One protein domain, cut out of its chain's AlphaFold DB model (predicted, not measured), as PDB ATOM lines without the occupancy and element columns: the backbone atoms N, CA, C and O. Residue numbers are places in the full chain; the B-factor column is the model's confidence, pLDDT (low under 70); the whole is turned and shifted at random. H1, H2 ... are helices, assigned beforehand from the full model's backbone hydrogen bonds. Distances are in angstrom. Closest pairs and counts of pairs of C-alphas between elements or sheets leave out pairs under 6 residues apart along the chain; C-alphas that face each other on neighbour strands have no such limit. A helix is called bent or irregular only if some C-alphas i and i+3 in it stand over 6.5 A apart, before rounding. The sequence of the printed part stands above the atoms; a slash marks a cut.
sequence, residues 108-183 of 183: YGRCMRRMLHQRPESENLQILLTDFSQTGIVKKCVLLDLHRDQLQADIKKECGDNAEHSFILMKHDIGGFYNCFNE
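AT A GLANCE: This is residues 108 to 183 of the 183 residues of an uncharacterized protein of Caenorhabditis tropicalis (UniProt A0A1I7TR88). Five short helices cross one another in a compact cluster: H5, the longest, runs along one side, H1 packs on its first part and H3 on its later part. H2 lies between H1 and H3, away from H5, and H4 packs on both H2 and H5; residues 178 to 183 follow as a tail. The printed part has 76 residues and five named helices in the order H1, H2, H3, H4, H5, with no named strand, and its class is all helix. The radius of gyration of the C-alphas is 11.5 A, and they span 33 by 23 by 19 A.

HOW THE PARTS SIT: Start at H1, residues 108 to 117, and look on to H2, residues 123 to 129: they only just touch, with 3 pairs of C-alphas within 8 A, the closest Leu 116 and Leu 129 at 6.6 A, about perpendicular at 84 degrees. H2 touches H3, residues 134 to 145, at a steep tilt of 61 degrees, opposite ways, with the closest C-alphas, Leu 128 and Lys 140, 5.9 A apart. H4, residues 148 to 159, touches H2 with residues 151 to 155 alone; the closest C-alphas are those of Asn 124 and Leu 151, 6.1 A apart. H5, residues 161 to 177, touches H4 at a steep tilt of 50 degrees, opposite ways, and the C-alphas of Lys 156 and Glu 164, the closest, are 5.0 A apart. H5 touches H1 with residues 162 to 167 alone, about perpendicular at 89 degrees, the closest C-alphas being Tyr 108 and Ala 163 at 4.1 A. H3 and H5 only just touch, with 3 pairs of C-alphas within 8 A, the closest Cys 141 and Gly 175 at 6.5 A. H1 and H3 are apart, and so are H2 and H5. In H2, H3 and H4 every O i to N i+4 pair is within hydrogen-bond range; in H1 it is 5 of 6 and in H5 11 of 13.

IN THESE COORDINATES: Find C-alpha 108 at (-17.466, -19.589, 37.986); from there H1 runs 15.0 A to C-alpha 117. H2 runs 9.9 A, H3 16.7 A and H4 15.6 A from first to last C-alpha. H5 covers 22.9 A and ends at C-alpha 177, at (-31.976, -17.577, 36.310). It is irregular, with C-alphas 169 and 172 standing 7.7 A apart, and has a kink of 64 degrees near residue 170.

THE WHOLE: Look for the two C-alphas farthest apart at Gln 118 and Glu 183, 34.3 A. The printed part has no cut, and the four links between helices are tight. Mean pLDDT of the printed part is 91.8; residues 182 to 183 are under 70, and residue 183 is the chain's last.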
ATOM      1  N   TYR A 108     -16.629 -18.719  38.811       96.06
ATOM      2  CA  TYR A 108     -17.466 -19.589  37.986       96.06
ATOM      3  C   TYR A 108     -17.800 -18.934  36.637       96.06
ATOM      4  O   TYR A 108     -17.491 -19.497  35.590       96.06
ATOM      5  N   GLY A 109     -18.341 -17.710  36.646       94.81
ATOM      6  CA  GLY A 109     -18.737 -16.996  35.427       94.81
ATOM      7  C   GLY A 109     -17.569 -16.744  34.472       94.81
ATOM      8  O   GLY A 109     -17.698 -16.948  33.265       94.81
ATOM      9  N   ARG A 110     -16.389 -16.404  35.009       95.00
ATOM     10  CA  ARG A 110     -15.156 -16.294  34.211       95.00
ATOM     11  C   ARG A 110     -14.763 -17.618  33.561       95.00
ATOM     12  O   ARG A 110     -14.341 -17.607  32.406       95.00
ATOM     13  N   CYS A 111     -14.897 -18.740  34.273       95.00
ATOM     14  CA  CYS A 111     -14.633 -20.042  33.672       95.00
ATOM     15  C   CYS A 111     -15.638 -20.363  32.564       95.00
ATOM     16  O   CYS A 111     -15.222 -20.721  31.469       95.00
ATOM     17  N   MET A 112     -16.937 -20.180  32.819       93.31
ATOM     18  CA  MET A 112     -17.982 -20.444  31.826       93.31
ATOM     19  C   MET A 112     -17.751 -19.634  30.548       93.31
ATOM     20  O   MET A 112     -17.770 -20.198  29.460       93.31
ATOM     21  N   ARG A 113     -17.397 -18.348  30.671       93.00
ATOM     22  CA  ARG A 113     -17.016 -17.508  29.523       93.00
ATOM     23  C   ARG A 113     -15.832 -18.081  28.740       93.00
ATOM     24  O   ARG A 113     -15.874 -18.123  27.520       93.00
ATOM     25  N   ARG A 114     -14.777 -18.539  29.421       93.31
ATOM     26  CA  ARG A 114     -13.641 -19.200  28.754       93.31
ATOM     27  C   ARG A 114     -14.095 -20.460  28.008       93.31
ATOM     28  O   ARG A 114     -13.661 -20.684  26.883       93.31
ATOM     29  N   MET A 115     -14.975 -21.245  28.622       92.62
ATOM     30  CA  MET A 115     -15.486 -22.504  28.075       92.62
ATOM     31  C   MET A 115     -16.466 -22.323  26.905       92.62
ATOM     32  O   MET A 115     -16.657 -23.239  26.115       92.62
ATOM     33  N   LEU A 116     -17.027 -21.127  26.708       89.62
ATOM     34  CA  LEU A 116     -17.739 -20.810  25.466       89.62
ATOM     35  C   LEU A 116     -16.811 -20.819  24.240       89.62
ATOM     36  O   LEU A 116     -17.252 -21.100  23.131       89.62
ATOM     37  N   HIS A 117     -15.516 -20.556  24.433       89.31
ATOM     38  CA  HIS A 117     -14.508 -20.609  23.367       89.31
ATOM     39  C   HIS A 117     -13.694 -21.910  23.369       89.31
ATOM     40  O   HIS A 117     -13.034 -22.234  22.382       89.31
ATOM     41  N   GLN A 118     -13.712 -22.643  24.479       88.06
ATOM     42  CA  GLN A 118     -12.987 -23.893  24.675       88.06
ATOM     43  C   GLN A 118     -14.009 -24.965  25.018       88.06
ATOM     44  O   GLN A 118     -14.496 -25.002  26.141       88.06
ATOM     45  N   ARG A 119     -14.361 -25.805  24.041       86.31
ATOM     46  CA  ARG A 119     -15.350 -26.870  24.242       86.31
ATOM     47  C   ARG A 119     -15.012 -27.664  25.525       86.31
ATOM     48  O   ARG A 119     -13.919 -28.229  25.566       86.31
ATOM     49  N   PRO A 120     -15.920 -27.733  26.518       91.94
ATOM     50  CA  PRO A 120     -15.675 -28.465  27.757       91.94
ATOM     51  C   PRO A 120     -15.441 -29.948  27.500       91.94
ATOM     52  O   PRO A 120     -16.034 -30.524  26.580       91.94
ATOM     53  N   GLU A 121     -14.637 -30.583  28.346       93.94
ATOM     54  CA  GLU A 121     -14.437 -32.032  28.283       93.94
ATOM     55  C   GLU A 121     -15.638 -32.791  28.852       93.94
ATOM     56  O   GLU A 121     -16.034 -33.820  28.303       93.94
ATOM     57  N   SER A 122     -16.232 -32.290  29.938       94.62
ATOM     58  CA  SER A 122     -17.390 -32.917  30.575       94.62
ATOM     59  C   SER A 122     -18.689 -32.630  29.828       94.62
ATOM     60  O   SER A 122     -18.977 -31.515  29.379       94.62
ATOM     61  N   GLU A 123     -19.529 -33.658  29.745       93.31
ATOM     62  CA  GLU A 123     -20.862 -33.552  29.160       93.31
ATOM     63  C   GLU A 123     -21.756 -32.595  29.963       93.31
ATOM     64  O   GLU A 123     -22.481 -31.789  29.381       93.31
ATOM     65  N   ASN A 124     -21.648 -32.601  31.294       93.06
ATOM     66  CA  ASN A 124     -22.452 -31.733  32.155       93.06
ATOM     67  C   ASN A 124     -22.151 -30.246  31.919       93.06
ATOM     68  O   ASN A 124     -23.083 -29.440  31.830       93.06
ATOM     69  N   LEU A 125     -20.875 -29.868  31.757       92.75
ATOM     70  CA  LEU A 125     -20.527 -28.491  31.397       92.75
ATOM     71  C   LEU A 125     -20.950 -28.151  29.968       92.75
ATOM     72  O   LEU A 125     -21.423 -27.037  29.736       92.75
ATOM     73  N   GLN A 126     -20.856 -29.092  29.020       92.81
ATOM     74  CA  GLN A 126     -21.398 -28.878  27.672       92.81
ATOM     75  C   GLN A 126     -22.902 -28.569  27.727       92.81
ATOM     76  O   GLN A 126     -23.345 -27.614  27.089       92.81
ATOM     77  N   ILE A 127     -23.684 -29.294  28.532       91.69
ATOM     78  CA  ILE A 127     -25.125 -29.039  28.696       91.69
ATOM     79  C   ILE A 127     -25.393 -27.668  29.331       91.69
ATOM     80  O   ILE A 127     -26.353 -27.003  28.941       91.69
ATOM     81  N   LEU A 128     -24.575 -27.214  30.287       90.44
ATOM     82  CA  LEU A 128     -24.727 -25.873  30.871       90.44
ATOM     83  C   LEU A 128     -24.455 -24.746  29.868       90.44
ATOM     84  O   LEU A 128     -25.091 -23.696  29.944       90.44
ATOM     85  N   LEU A 129     -23.519 -24.955  28.945       91.25
ATOM     86  CA  LEU A 129     -23.017 -23.913  28.044       91.25
ATOM     87  C   LEU A 129     -23.691 -23.899  26.669       91.25
ATOM     88  O   LEU A 129     -23.513 -22.955  25.904       91.25
ATOM     89  N   THR A 130     -24.459 -24.937  26.345       89.69
ATOM     90  CA  THR A 130     -25.100 -25.109  25.034       89.69
ATOM     91  C   THR A 130     -26.599 -25.351  25.180       89.69
ATOM     92  O   THR A 130     -27.071 -25.632  26.273       89.69
ATOM     93  N   ASP A 131     -27.359 -25.228  24.090       90.00
ATOM     94  CA  ASP A 131     -28.814 -25.455  24.047       90.00
ATOM     95  C   ASP A 131     -29.616 -24.642  25.088       90.00
ATOM     96  O   ASP A 131     -29.924 -25.091  26.194       90.00
ATOM     97  N   PHE A 132     -29.989 -23.418  24.713       91.75
ATOM     98  CA  PHE A 132     -30.844 -22.532  25.512       91.75
ATOM     99  C   PHE A 132     -32.330 -22.632  25.123       91.75
ATOM    100  O   PHE A 132     -33.109 -21.735  25.440       91.75
ATOM    101  N   SER A 133     -32.732 -23.707  24.430       92.00
ATOM    102  CA  SER A 133     -34.149 -24.016  24.206       92.00
ATOM    103  C   SER A 133     -34.836 -24.425  25.514       92.00
ATOM    104  O   SER A 133     -34.173 -24.732  26.506       92.00
ATOM    105  N   GLN A 134     -36.169 -24.515  25.511       90.69
ATOM    106  CA  GLN A 134     -36.922 -24.991  26.676       90.69
ATOM    107  C   GLN A 134     -36.447 -26.377  27.147       90.69
ATOM    108  O   GLN A 134     -36.254 -26.597  28.340       90.69
ATOM    109  N   THR A 135     -36.189 -27.300  26.216       92.81
ATOM    110  CA  THR A 135     -35.670 -28.640  26.530       92.81
ATOM    111  C   THR A 135     -34.273 -28.573  27.147       92.81
ATOM    112  O   THR A 135     -33.985 -29.275  28.118       92.81
ATOM    113  N   GLY A 136     -33.405 -27.717  26.608       93.50
ATOM    114  CA  GLY A 136     -32.067 -27.494  27.145       93.50
ATOM    115  C   GLY A 136     -32.087 -26.886  28.549       93.50
ATOM    116  O   GLY A 136     -31.305 -27.296  29.404       93.50
ATOM    117  N   ILE A 137     -33.016 -25.964  28.823       93.25
ATOM    118  CA  ILE A 137     -33.237 -25.384  30.155       93.25
ATOM    119  C   ILE A 137     -33.674 -26.461  31.157       93.25
ATOM    120  O   ILE A 137     -33.082 -26.556  32.230       93.25
ATOM    121  N   VAL A 138     -34.618 -27.336  30.793       93.94
ATOM    122  CA  VAL A 138     -35.041 -28.456  31.658       93.94
ATOM    123  C   VAL A 138     -33.855 -29.354  32.022       93.94
ATOM    124  O   VAL A 138     -33.674 -29.694  33.191       93.94
ATOM    125  N   LYS A 139     -32.987 -29.682  31.055       94.25
ATOM    126  CA  LYS A 139     -31.765 -30.460  31.327       94.25
ATOM    127  C   LYS A 139     -30.829 -29.750  32.306       94.25
ATOM    128  O   LYS A 139     -30.295 -30.393  33.205       94.25
ATOM    129  N   LYS A 140     -30.648 -28.430  32.171       94.38
ATOM    130  CA  LYS A 140     -29.849 -27.633  33.120       94.38
ATOM    131  C   LYS A 140     -30.440 -27.686  34.525       94.38
ATOM    132  O   LYS A 140     -29.691 -27.869  35.479       94.38
ATOM    133  N   CYS A 141     -31.761 -27.592  34.659       94.19
ATOM    134  CA  CYS A 141     -32.429 -27.708  35.954       94.19
ATOM    135  C   CYS A 141     -32.208 -29.081  36.599       94.19
ATOM    136  O   CYS A 141     -31.825 -29.150  37.766       94.19
ATOM    137  N   VAL A 142     -32.324 -30.160  35.820       94.00
ATOM    138  CA  VAL A 142     -32.007 -31.521  36.279       94.00
ATOM    139  C   VAL A 142     -30.549 -31.637  36.739       94.00
ATOM    140  O   VAL A 142     -30.279 -32.240  37.777       94.00
ATOM    141  N   LEU A 143     -29.599 -31.026  36.023       93.00
ATOM    142  CA  LEU A 143     -28.191 -31.017  36.436       93.00
ATOM    143  C   LEU A 143     -27.953 -30.254  37.745       93.00
ATOM    144  O   LEU A 143     -27.191 -30.714  38.595       93.00
ATOM    145  N   LEU A 144     -28.595 -29.095  37.908       92.75
ATOM    146  CA  LEU A 144     -28.453 -28.240  39.091       92.75
ATOM    147  C   LEU A 144     -29.051 -28.871  40.360       92.75
ATOM    148  O   LEU A 144     -28.572 -28.592  41.471       92.75
ATOM    149  N   ASP A 145     -30.070 -29.713  40.190       91.06
ATOM    150  CA  ASP A 145     -30.760 -30.390  41.285       91.06
ATOM    151  C   ASP A 145     -30.212 -31.804  41.544       91.06
ATOM    152  O   ASP A 145     -29.563 -32.046  42.569       91.06
ATOM    153  N   LEU A 146     -30.390 -32.718  40.584       88.06
ATOM    154  CA  LEU A 146     -30.148 -34.156  40.749       88.06
ATOM    155  C   LEU A 146     -28.685 -34.559  40.547       88.06
ATOM    156  O   LEU A 146     -28.196 -35.461  41.224       88.06
ATOM    157  N   HIS A 147     -27.964 -33.889  39.645       89.00
ATOM    158  CA  HIS A 147     -26.559 -34.205  39.337       89.00
ATOM    159  C   HIS A 147     -25.575 -33.178  39.903       89.00
ATOM    160  O   HIS A 147     -24.453 -33.036  39.411       89.00
ATOM    161  N   ARG A 148     -25.973 -32.478  40.968       88.19
ATOM    162  CA  ARG A 148     -25.216 -31.354  41.530       88.19
ATOM    163  C   ARG A 148     -23.786 -31.716  41.940       88.19
ATOM    164  O   ARG A 148     -22.907 -30.869  41.828       88.19
ATOM    165  N   ASP A 149     -23.560 -32.926  42.451       93.94
ATOM    166  CA  ASP A 149     -22.255 -33.336  42.986       93.94
ATOM    167  C   ASP A 149     -21.293 -33.661  41.837       93.94
ATOM    168  O   ASP A 149     -20.144 -33.221  41.844       93.94
ATOM    169  N   GLN A 150     -21.791 -34.330  40.790       95.88
ATOM    170  CA  GLN A 150     -21.021 -34.569  39.570       95.88
ATOM    171  C   GLN A 150     -20.714 -33.254  38.848       95.88
ATOM    172  O   GLN A 150     -19.581 -33.025  38.442       95.88
ATOM    173  N   LEU A 151     -21.697 -32.355  38.752       95.06
ATOM    174  CA  LEU A 151     -21.501 -31.045  38.143       95.06
ATOM    175  C   LEU A 151     -20.454 -30.205  38.898       95.06
ATOM    176  O   LEU A 151     -19.627 -29.549  38.270       95.06
ATOM    177  N   GLN A 152     -20.446 -30.241  40.234       96.12
ATOM    178  CA  GLN A 152     -19.404 -29.589  41.040       96.12
ATOM    179  C   GLN A 152     -18.020 -30.184  40.770       96.12
ATOM    180  O   GLN A 152     -17.072 -29.426  40.568       96.12
ATOM    181  N   ALA A 153     -17.912 -31.514  40.707       97.31
ATOM    182  CA  ALA A 153     -16.659 -32.193  40.392       97.31
ATOM    183  C   ALA A 153     -16.141 -31.824  38.991       97.31
ATOM    184  O   ALA A 153     -14.949 -31.556  38.829       97.31
ATOM    185  N   ASP A 154     -17.030 -31.735  38.001       96.88
ATOM    186  CA  ASP A 154     -16.689 -31.331  36.636       96.88
ATOM    187  C   ASP A 154     -16.224 -29.862  36.587       96.88
ATOM    188  O   ASP A 154     -15.177 -29.557  36.009       96.88
ATOM    189  N   ILE A 155     -16.926 -28.954  37.283       96.94
ATOM    190  CA  ILE A 155     -16.498 -27.552  37.445       96.94
ATOM    191  C   ILE A 155     -15.128 -27.491  38.123       96.94
ATOM    192  O   ILE A 155     -14.247 -26.782  37.649       96.94
ATOM    193  N   LYS A 156     -14.911 -28.223  39.215       97.81
ATOM    194  CA  LYS A 156     -13.621 -28.253  39.911       97.81
ATOM    195  C   LYS A 156     -12.503 -28.716  38.981       97.81
ATOM    196  O   LYS A 156     -11.459 -28.069  38.917       97.81
ATOM    197  N   LYS A 157     -12.731 -29.807  38.246       97.44
ATOM    198  CA  LYS A 157     -11.752 -30.398  37.329       97.44
ATOM    199  C   LYS A 157     -11.351 -29.418  36.224       97.44
ATOM    200  O   LYS A 157     -10.165 -29.267  35.952       97.44
ATOM    201  N   GLU A 158     -12.318 -28.745  35.604       96.25
ATOM    202  CA  GLU A 158     -12.063 -27.904  34.424       96.25
ATOM    203  C   GLU A 158     -11.800 -26.422  34.761       96.25
ATOM    204  O   GLU A 158     -11.147 -25.697  34.002       96.25
ATOM    205  N   CYS A 159     -12.280 -25.946  35.910       96.69
ATOM    206  CA  CYS A 159     -12.238 -24.539  36.314       96.69
ATOM    207  C   CYS A 159     -11.457 -24.262  37.611       96.69
ATOM    208  O   CYS A 159     -11.154 -23.097  37.888       96.69
ATOM    209  N   GLY A 160     -11.121 -25.291  38.390       97.50
ATOM    210  CA  GLY A 160     -10.414 -25.186  39.668       97.50
ATOM    211  C   GLY A 160     -11.311 -24.856  40.871       97.50
ATOM    212  O   GLY A 160     -12.473 -24.465  40.734       97.50
ATOM    213  N   ASP A 161     -10.728 -24.957  42.070       98.00
ATOM    214  CA  ASP A 161     -11.434 -24.843  43.361       98.00
ATOM    215  C   ASP A 161     -12.195 -23.520  43.527       98.00
ATOM    216  O   ASP A 161     -13.314 -23.480  44.035       98.00
ATOM    217  N   ASN A 162     -11.614 -22.413  43.056       98.06
ATOM    218  CA  ASN A 162     -12.243 -21.098  43.167       98.06
ATOM    219  C   ASN A 162     -13.559 -21.013  42.382       98.06
ATOM    220  O   ASN A 162     -14.474 -20.299  42.791       98.06
ATOM    221  N   ALA A 163     -13.647 -21.687  41.234       97.38
ATOM    222  CA  ALA A 163     -14.853 -21.704  40.418       97.38
ATOM    223  C   ALA A 163     -15.905 -22.654  40.997       97.38
ATOM    224  O   ALA A 163     -17.070 -22.271  41.052       97.38
ATOM    225  N   GLU A 164     -15.495 -23.823  41.494       97.88
ATOM    226  CA  GLU A 164     -16.364 -24.755  42.226       97.88
ATOM    227  C   GLU A 164     -16.998 -24.069  43.441       97.88
ATOM    228  O   GLU A 164     -18.221 -24.006  43.557       97.88
ATOM    229  N   HIS A 165     -16.178 -23.471  44.308       97.44
ATOM    230  CA  HIS A 165     -16.663 -22.779  45.500       97.44
ATOM    231  C   HIS A 165     -17.636 -21.652  45.141       97.44
ATOM    232  O   HIS A 165     -18.714 -21.516  45.718       97.44
ATOM    233  N   SER A 166     -17.278 -20.863  44.128       97.19
ATOM    234  CA  SER A 166     -18.124 -19.792  43.626       97.19
ATOM    235  C   SER A 166     -19.449 -20.299  43.048       97.19
ATOM    236  O   SER A 166     -20.463 -19.625  43.204       97.19
ATOM    237  N   PHE A 167     -19.450 -21.453  42.379       96.06
ATOM    238  CA  PHE A 167     -20.657 -22.090  41.864       96.06
ATOM    239  C   PHE A 167     -21.566 -22.553  43.003       96.06
ATOM    240  O   PHE A 167     -22.750 -22.234  42.984       96.06
ATOM    241  N   ILE A 168     -21.015 -23.220  44.023       95.56
ATOM    242  CA  ILE A 168     -21.771 -23.692  45.196       95.56
ATOM    243  C   ILE A 168     -22.551 -22.542  45.841       95.56
ATOM    244  O   ILE A 168     -23.746 -22.680  46.101       95.56
ATOM    245  N   LEU A 169     -21.897 -21.394  46.038       94.75
ATOM    246  CA  LEU A 169     -22.515 -20.220  46.660       94.75
ATOM    247  C   LEU A 169     -23.658 -19.615  45.834       94.75
ATOM    248  O   LEU A 169     -24.581 -19.051  46.409       94.75
ATOM    249  N   MET A 170     -23.604 -19.719  44.505       93.25
ATOM    250  CA  MET A 170     -24.580 -19.086  43.608       93.25
ATOM    251  C   MET A 170     -25.522 -20.087  42.947       93.25
ATOM    252  O   MET A 170     -26.336 -19.694  42.118       93.25
ATOM    253  N   LYS A 171     -25.428 -21.382  43.266       92.25
ATOM    254  CA  LYS A 171     -26.194 -22.438  42.592       92.25
ATOM    255  C   LYS A 171     -27.696 -22.154  42.609       92.25
ATOM    256  O   LYS A 171     -28.370 -22.345  41.602       92.25
ATOM    257  N   HIS A 172     -28.199 -21.671  43.744       90.75
ATOM    258  CA  HIS A 172     -29.598 -21.281  43.892       90.75
ATOM    259  C   HIS A 172     -29.964 -20.120  42.957       90.75
ATOM    260  O   HIS A 172     -30.951 -20.209  42.232       90.75
ATOM    261  N   ASP A 173     -29.142 -19.068  42.905       91.50
ATOM    262  CA  ASP A 173     -29.353 -17.947  41.982       91.50
ATOM    263  C   ASP A 173     -29.309 -18.407  40.519       91.50
ATOM    264  O   ASP A 173     -30.172 -18.035  39.732       91.50
ATOM    265  N   ILE A 174     -28.356 -19.279  40.165       92.50
ATOM    266  CA  ILE A 174     -28.226 -19.853  38.819       92.50
ATOM    267  C   ILE A 174     -29.483 -20.644  38.439       92.50
ATOM    268  O   ILE A 174     -30.005 -20.456  37.341       92.50
ATOM    269  N   GLY A 175     -30.006 -21.482  39.338       91.94
ATOM    270  CA  GLY A 175     -31.276 -22.174  39.105       91.94
ATOM    271  C   GLY A 175     -32.456 -21.205  38.986       91.94
ATOM    272  O   GLY A 175     -33.311 -21.388  38.121       91.94
ATOM    273  N   GLY A 176     -32.453 -20.114  39.757       90.44
ATOM    274  CA  GLY A 176     -33.401 -19.011  39.604       90.44
ATOM    275  C   GLY A 176     -33.324 -18.336  38.230       90.44
ATOM    276  O   GLY A 176     -34.356 -18.022  37.645       90.44
ATOM    277  N   PHE A 177     -32.130 -18.176  37.646       90.69
ATOM    278  CA  PHE A 177     -31.976 -17.577  36.310       90.69
ATOM    279  C   PHE A 177     -32.598 -18.414  35.193       90.69
ATOM    280  O   PHE A 177     -32.964 -17.844  34.162       90.69
ATOM    281  N   TYR A 178     -32.688 -19.728  35.399       90.12
ATOM    282  CA  TYR A 178     -33.305 -20.699  34.497       90.12
ATOM    283  C   TYR A 178     -34.750 -21.050  34.887       90.12
ATOM    284  O   TYR A 178     -35.358 -21.889  34.231       90.12
ATOM    285  N   ASN A 179     -35.306 -20.409  35.924       88.50
ATOM    286  CA  ASN A 179     -36.629 -20.704  36.483       88.50
ATOM    287  C   ASN A 179     -36.812 -22.169  36.924       88.50
ATOM    288  O   ASN A 179     -37.906 -22.713  36.822       88.50
ATOM    289  N   CYS A 180     -35.763 -22.809  37.446       88.00
ATOM    290  CA  CYS A 180     -35.799 -24.224  37.833       88.00
ATOM    291  C   CYS A 180     -36.664 -24.541  39.060       88.00
ATOM    292  O   CYS A 180     -36.937 -25.708  39.315       88.00
ATOM    293  N   PHE A 181     -37.037 -23.528  39.845       74.31
ATOM    294  CA  PHE A 181     -37.686 -23.697  41.152       74.31
ATOM    295  C   PHE A 181     -39.092 -23.083  41.212       74.31
ATOM    296  O   PHE A 181     -39.633 -22.905  42.298       74.31
ATOM    297  N   ASN A 182     -39.661 -22.727  40.057       54.06
ATOM    298  CA  ASN A 182     -41.033 -22.239  39.958       54.06
ATOM    299  C   ASN A 182     -41.963 -23.397  39.569       54.06
ATOM    300  O   ASN A 182     -42.406 -23.460  38.424       54.06
ATOM    301  N   GLU A 183     -42.234 -24.291  40.522       38.97
ATOM    302  CA  GLU A 183     -43.394 -25.201  40.551       38.97
ATOM    303  C   GLU A 183     -43.941 -25.301  41.980       38.97
ATOM    304  O   GLU A 183     -43.137 -25.535  42.912       38.97
TER     305      GLU A 183